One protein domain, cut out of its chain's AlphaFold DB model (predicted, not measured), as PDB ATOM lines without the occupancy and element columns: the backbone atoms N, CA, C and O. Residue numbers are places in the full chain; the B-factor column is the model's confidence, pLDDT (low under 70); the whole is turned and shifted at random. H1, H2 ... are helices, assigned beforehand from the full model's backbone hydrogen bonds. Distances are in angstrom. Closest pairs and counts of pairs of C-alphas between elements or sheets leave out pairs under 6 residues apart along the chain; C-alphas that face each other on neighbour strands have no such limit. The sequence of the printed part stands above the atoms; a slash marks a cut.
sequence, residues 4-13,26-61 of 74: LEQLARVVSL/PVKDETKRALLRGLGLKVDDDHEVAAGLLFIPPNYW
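This is residues 4 to 13 and 26 to 61 of the 74 residues of a protein of Granulicella sibirica (UniProt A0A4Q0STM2). Three short helices make a small cluster with their centres in a triangle: H1 and H3 lie nearly side by side and run the same way, and H2 packs on H1 at a steep slant, while H2 and H3 stay apart. The link of residues 39 to 45 leads from H2 over to H3, and residues 55 to 61 run on past H3 as a tail without a named element. The printed part has 46 residues with three named helices, H1, H2 and H3 in that order along the chain, and no named strand; the class is all helix, with 26 residues in the helices. The whole is compact, with a radius of gyration of the C-alphas of 9.6 A, and the C-alphas span 27 by 21 by 17 A.

Begin at the first printed residue, where residues 4 to 10 form H1, which touches both other helices. Go on past the cut to H2, residues 29 to 38, and look at the C-alphas of Ala 8 and Lys 32: they are the closest of H1 and H2, 6.8 A apart. These two helices touch and run the same way at a steep tilt of 47 degrees. Then look at H3, residues 46 to 54: its closest C-alpha to H1 is that of Leu 53, 5.7 A from that of Leu 7. H1 and H3 touch and run the same way at a shallow tilt of 16 degrees, centre to centre 10.2 A. H2 and H3 are apart, though a short link of 7 residues joins them. In H1, H2 and H3 every backbone O i to N i+4 pair is within hydrogen-bond range.

Find C-alpha 4 at (34.880, -8.059, 46.032); from there H1 runs 10.0 A to C-alpha 10. Next find C-alpha 29 at (29.518, -3.914, 49.637), where H2, the longest helix with 10 residues, begins; it runs 14.1 A to C-alpha 38. H3 runs 12.7 A from C-alpha 46 to C-alpha 54 at (45.745, -9.580, 39.677).

The two C-alphas farthest apart are those of Pro 26 and Pro 58, 28.2 A. Residues 14 to 25 are not printed, and across this cut C-alphas 13 and 26 are 11.6 A apart; the link from H1 to H2 runs across it. Read the B-factor column for the pLDDT: its mean over the printed part is 85.7, and residues 55 to 61 are under 70, where the model's confidence is low.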
ATOM      1  N   LEU A   4      34.786  -9.235  45.167       92.69
ATOM      2  CA  LEU A   4      34.880  -8.059  46.032       92.69
ATOM      3  C   LEU A   4      35.312  -8.447  47.454       92.69
ATOM      4  O   LEU A   4      36.195  -7.805  48.011       92.69
ATOM      5  N   GLU A   5      34.750  -9.528  48.005       91.25
ATOM      6  CA  GLU A   5      35.167 -10.086  49.301       91.25
ATOM      7  C   GLU A   5      36.612 -10.589  49.276       91.25
ATOM      8  O   GLU A   5      37.376 -10.360  50.211       91.25
ATOM      9  N   GLN A   6      37.016 -11.256  48.191       89.31
ATOM     10  CA  GLN A   6      38.400 -11.699  48.032       89.31
ATOM     11  C   GLN A   6      39.359 -10.506  48.007       89.31
ATOM     12  O   GLN A   6      40.347 -10.516  48.734       89.31
ATOM     13  N   LEU A   7      39.051  -9.463  47.230       89.56
ATOM     14  CA  LEU A   7      39.897  -8.275  47.112       89.56
ATOM     15  C   LEU A   7      39.987  -7.518  48.441       89.56
ATOM     16  O   LEU A   7      41.086  -7.184  48.879       89.56
ATOM     17  N   ALA A   8      38.848  -7.321  49.111       90.56
ATOM     18  CA  ALA A   8      38.774  -6.749  50.451       90.56
ATOM     19  C   ALA A   8      39.664  -7.519  51.440       90.56
ATOM     20  O   ALA A   8      40.451  -6.918  52.171       90.56
ATOM     21  N   ARG A   9      39.618  -8.854  51.403       88.06
ATOM     22  CA  ARG A   9      40.446  -9.700  52.264       88.06
ATOM     23  C   ARG A   9      41.939  -9.552  51.982       88.06
ATOM     24  O   ARG A   9      42.710  -9.538  52.938       88.06
ATOM     25  N   VAL A  10      42.365  -9.437  50.719       86.81
ATOM     26  CA  VAL A  10      43.802  -9.287  50.428       86.81
ATOM     27  C   VAL A  10      44.352  -7.977  50.993       86.81
ATOM     28  O   VAL A  10      45.452  -7.962  51.538       86.81
ATOM     29  N   VAL A  11      43.572  -6.897  50.961       85.62
ATOM     30  CA  VAL A  11      43.971  -5.621  51.579       85.62
ATOM     31  C   VAL A  11      43.663  -5.546  53.081       85.62
ATOM     32  O   VAL A  11      43.696  -4.466  53.664       85.62
ATOM     33  N   SER A  12      43.382  -6.684  53.725       88.06
ATOM     34  CA  SER A  12      43.082  -6.793  55.163       88.06
ATOM     35  C   SER A  12      41.875  -5.972  55.634       88.06
ATOM     36  O   SER A  12      41.813  -5.542  56.786       88.06
ATOM     37  N   LEU A  13      40.889  -5.765  54.762       89.50
ATOM     38  CA  LEU A  13      39.631  -5.125  55.123       89.50
ATOM     39  C   LEU A  13      38.731  -6.128  55.853       89.50
ATOM     40  O   LEU A  13      38.419  -7.196  55.322       89.50
ATOM     41  N   PRO A  26      27.938  -6.835  59.601       93.25
ATOM     42  CA  PRO A  26      28.593  -7.022  58.315       93.25
ATOM     43  C   PRO A  26      28.792  -5.692  57.585       93.25
ATOM     44  O   PRO A  26      27.904  -4.835  57.529       93.25
ATOM     45  N   VAL A  27      29.962  -5.542  56.967       93.94
ATOM     46  CA  VAL A  27      30.286  -4.387  56.130       93.94
ATOM     47  C   VAL A  27      29.581  -4.533  54.785       93.94
ATOM     48  O   VAL A  27      29.779  -5.509  54.056       93.94
ATOM     49  N   LYS A  28      28.767  -3.534  54.432       95.06
ATOM     50  CA  LYS A  28      28.056  -3.484  53.149       95.06
ATOM     51  C   LYS A  28      29.033  -3.361  51.981       95.06
ATOM     52  O   LYS A  28      30.059  -2.692  52.084       95.06
ATOM     53  N   ASP A  29      28.672  -3.930  50.837       94.12
ATOM     54  CA  ASP A  29      29.518  -3.914  49.637       94.12
ATOM     55  C   ASP A  29      29.832  -2.502  49.129       94.12
ATOM     56  O   ASP A  29      30.943  -2.243  48.671       94.12
ATOM     57  N   GLU A  30      28.894  -1.563  49.253       95.00
ATOM     58  CA  GLU A  30      29.121  -0.146  48.934       95.00
ATOM     59  C   GLU A  30      30.241   0.457  49.790       95.00
ATOM     60  O   GLU A  30      31.122   1.143  49.273       95.00
ATOM     61  N   THR A  31      30.256   0.140  51.087       94.44
ATOM     62  CA  THR A  31      31.313   0.556  52.013       94.44
ATOM     63  C   THR A  31      32.645  -0.093  51.648       94.44
ATOM     64  O   THR A  31      33.659   0.602  51.604       94.44
ATOM     65  N   LYS A  32      32.657  -1.391  51.308       93.94
ATOM     66  CA  LYS A  32      33.875  -2.071  50.830       93.94
ATOM     67  C   LYS A  32      34.441  -1.377  49.594       93.94
ATOM     68  O   LYS A  32      35.629  -1.075  49.560       93.94
ATOM     69  N   ARG A  33      33.596  -1.066  48.604       94.69
ATOM     70  CA  ARG A  33      34.011  -0.344  47.391       94.69
ATOM     71  C   ARG A  33      34.553   1.045  47.716       94.69
ATOM     72  O   ARG A  33      35.603   1.411  47.202       94.69
ATOM     73  N   ALA A  34      33.885   1.803  48.583       94.56
ATOM     74  CA  ALA A  34      34.349   3.130  48.987       94.56
ATOM     75  C   ALA A  34      35.742   3.084  49.643       94.56
ATOM     76  O   ALA A  34      36.616   3.870  49.286       94.56
ATOM     77  N   LEU A  35      35.969   2.126  50.545       92.62
ATOM     78  CA  LEU A  35      37.260   1.936  51.206       92.62
ATOM     79  C   LEU A  35      38.351   1.490  50.221       92.62
ATOM     80  O   LEU A  35      39.447   2.044  50.235       92.62
ATOM     81  N   LEU A  36      38.043   0.555  49.318       91.12
ATOM     82  CA  LEU A  36      38.966   0.107  48.268       91.12
ATOM     83  C   LEU A  36      39.357   1.252  47.317       91.12
ATOM     84  O   LEU A  36      40.537   1.397  47.000       91.12
ATOM     85  N   ARG A  37      38.411   2.127  46.938       92.38
ATOM     86  CA  ARG A  37      38.714   3.357  46.182       92.38
ATOM     87  C   ARG A  37      39.620   4.304  46.967       92.38
ATOM     88  O   ARG A  37      40.532   4.883  46.387       92.38
ATOM     89  N   GLY A  38      39.416   4.427  48.281       89.56
ATOM     90  CA  GLY A  38      40.297   5.197  49.169       89.56
ATOM     91  C   GLY A  38      41.742   4.681  49.201       89.56
ATOM     92  O   GLY A  38      42.667   5.464  49.394       89.56
ATOM     93  N   LEU A  39      41.946   3.386  48.938       86.88
ATOM     94  CA  LEU A  39      43.266   2.767  48.765       86.88
ATOM     95  C   LEU A  39      43.831   2.913  47.339       86.88
ATOM     96  O   LEU A  39      44.910   2.392  47.063       86.88
ATOM     97  N   GLY A  40      43.123   3.601  46.439       88.25
ATOM     98  CA  GLY A  40      43.519   3.810  45.044       88.25
ATOM     99  C   GLY A  40      43.127   2.680  44.086       88.25
ATOM    100  O   GLY A  40      43.595   2.668  42.949       88.25
ATOM    101  N   LEU A  41      42.287   1.730  44.512       89.38
ATOM    102  CA  LEU A  41      41.838   0.623  43.665       89.38
ATOM    103  C   LEU A  41      40.600   1.008  42.849       89.38
ATOM    104  O   LEU A  41      39.669   1.635  43.358       89.38
ATOM    105  N   LYS A  42      40.570   0.573  41.590       91.69
ATOM    106  CA  LYS A  42      39.390   0.670  40.723       91.69
ATOM    107  C   LYS A  42      38.469  -0.524  40.973       91.69
ATOM    108  O   LYS A  42      38.937  -1.661  40.961       91.69
ATOM    109  N   VAL A  43      37.203  -0.260  41.286       93.44
ATOM    110  CA  VAL A  43      36.226  -1.266  41.753       93.44
ATOM    111  C   VAL A  43      34.794  -0.927  41.316       93.44
ATOM    112  O   VAL A  43      33.829  -1.253  42.019       93.44
ATOM    113  N   ASP A  44      34.646  -0.221  40.196       92.25
ATOM    114  CA  ASP A  44      33.345   0.247  39.714       92.25
ATOM    115  C   ASP A  44      32.523  -0.893  39.095       92.25
ATOM    116  O   ASP A  44      31.295  -0.890  39.198       92.25
ATOM    117  N   ASP A  45      33.193  -1.923  38.570       92.56
ATOM    118  CA  ASP A  45      32.576  -3.144  38.053       92.56
ATOM    119  C   ASP A  45      33.374  -4.423  38.389       92.56
ATOM    120  O   ASP A  45      34.465  -4.398  38.968       92.56
ATOM    121  N   ASP A  46      32.809  -5.580  38.036       90.06
ATOM    122  CA  ASP A  46      33.396  -6.894  38.315       90.06
ATOM    123  C   ASP A  46      34.697  -7.175  37.542       90.06
ATOM    124  O   ASP A  46      35.504  -7.998  37.993       90.06
ATOM    125  N   HIS A  47      34.911  -6.533  36.389       91.56
ATOM    126  CA  HIS A  47      36.156  -6.644  35.631       91.56
ATOM    127  C   HIS A  47      37.273  -5.872  36.324       91.56
ATOM    128  O   HIS A  47      38.373  -6.405  36.469       91.56
ATOM    129  N   GLU A  48      36.989  -4.669  36.820       91.75
ATOM    130  CA  GLU A  48      37.944  -3.886  37.601       91.75
ATOM    131  C   GLU A  48      38.291  -4.565  38.928       91.75
ATOM    132  O   GLU A  48      39.466  -4.680  39.270       91.75
ATOM    133  N   VAL A  49      37.300  -5.120  39.638       91.81
ATOM    134  CA  VAL A  49      37.544  -5.908  40.859       91.81
ATOM    135  C   VAL A  49      38.412  -7.136  40.556       91.81
ATOM    136  O   VAL A  49      39.327  -7.457  41.317       91.81
ATOM    137  N   ALA A  50      38.163  -7.822  39.435       89.56
ATOM    138  CA  ALA A  50      38.992  -8.945  39.005       89.56
ATOM    139  C   ALA A  50      40.421  -8.508  38.639       89.56
ATOM    140  O   ALA A  50      41.373  -9.207  38.983       89.56
ATOM    141  N   ALA A  51      40.588  -7.354  37.991       86.50
ATOM    142  CA  ALA A  51      41.900  -6.786  37.702       86.50
ATOM    143  C   ALA A  51      42.640  -6.398  38.991       86.50
ATOM    144  O   ALA A  51      43.828  -6.684  39.122       86.50
ATOM    145  N   GLY A  52      41.937  -5.839  39.978       84.38
ATOM    146  CA  GLY A  52      42.490  -5.513  41.292       84.38
ATOM    147  C   GLY A  52      43.070  -6.727  42.017       84.38
ATOM    148  O   GLY A  52      44.095  -6.597  42.672       84.38
ATOM    149  N   LEU A  53      42.484  -7.916  41.845       82.75
ATOM    150  CA  LEU A  53      43.028  -9.171  42.386       82.75
ATOM    151  C   LEU A  53      44.333  -9.616  41.709       82.75
ATOM    152  O   LEU A  53      45.146 -10.288  42.339       82.75
ATOM    153  N   LEU A  54      44.534  -9.259  40.439       80.06
ATOM    154  CA  LEU A  54      45.745  -9.580  39.677       80.06
ATOM    155  C   LEU A  54      46.867  -8.561  39.919       80.06
ATOM    156  O   LEU A  54      48.043  -8.909  39.843       80.06
ATOM    157  N   PHE A  55      46.506  -7.311  40.221       69.00
ATOM    158  CA  PHE A  55      47.420  -6.183  40.385       69.00
ATOM    159  C   PHE A  55      47.426  -5.662  41.820       69.00
ATOM    160  O   PHE A  55      47.192  -4.481  42.060       69.00
ATOM    161  N   ILE A  56      47.720  -6.533  42.782       64.25
ATOM    162  CA  ILE A  56      47.982  -6.097  44.155       64.25
ATOM    163  C   ILE A  56      49.468  -5.748  44.239       64.25
ATOM    164  O   ILE A  56      50.305  -6.645  44.115       64.25
ATOM    165  N   PRO A  57      49.833  -4.461  44.400       58.81
ATOM    166  CA  PRO A  57      51.232  -4.065  44.432       58.81
ATOM    167  C   PRO A  57      51.974  -4.831  45.538       58.81
ATOM    168  O   PRO A  57      51.396  -5.042  46.608       58.81
ATOM    169  N   PRO A  58      53.262  -5.183  45.353       57.50
ATOM    170  CA  PRO A  58      54.049  -5.938  46.338       57.50
ATOM    171  C   PRO A  58      54.016  -5.348  47.760       57.50
ATOM    172  O   PRO A  58      54.191  -6.058  48.747       57.50
ATOM    173  N   ASN A  59      53.747  -4.045  47.871       55.38
ATOM    174  CA  ASN A  59      53.632  -3.309  49.127       55.38
ATOM    175  C   ASN A  59      52.418  -3.720  49.982       55.38
ATOM    176  O   ASN A  59      52.497  -3.621  51.203       55.38
ATOM    177  N   TYR A  60      51.334  -4.207  49.371       55.94
ATOM    178  CA  TYR A  60      50.141  -4.706  50.073       55.94
ATOM    179  C   TYR A  60      50.259  -6.192  50.438       55.94
ATOM    180  O   TYR A  60      49.499  -6.687  51.261       55.94
ATOM    181  N   TRP A  61      51.246  -6.897  49.871       53.75
ATOM    182  CA  TRP A  61      51.541  -8.300  50.175       53.75
ATOM    183  C   TRP A  61      52.324  -8.490  51.477       53.75
ATOM    184  O   TRP A  61      52.652  -9.620  51.845       53.75
TER     185      TRP A  61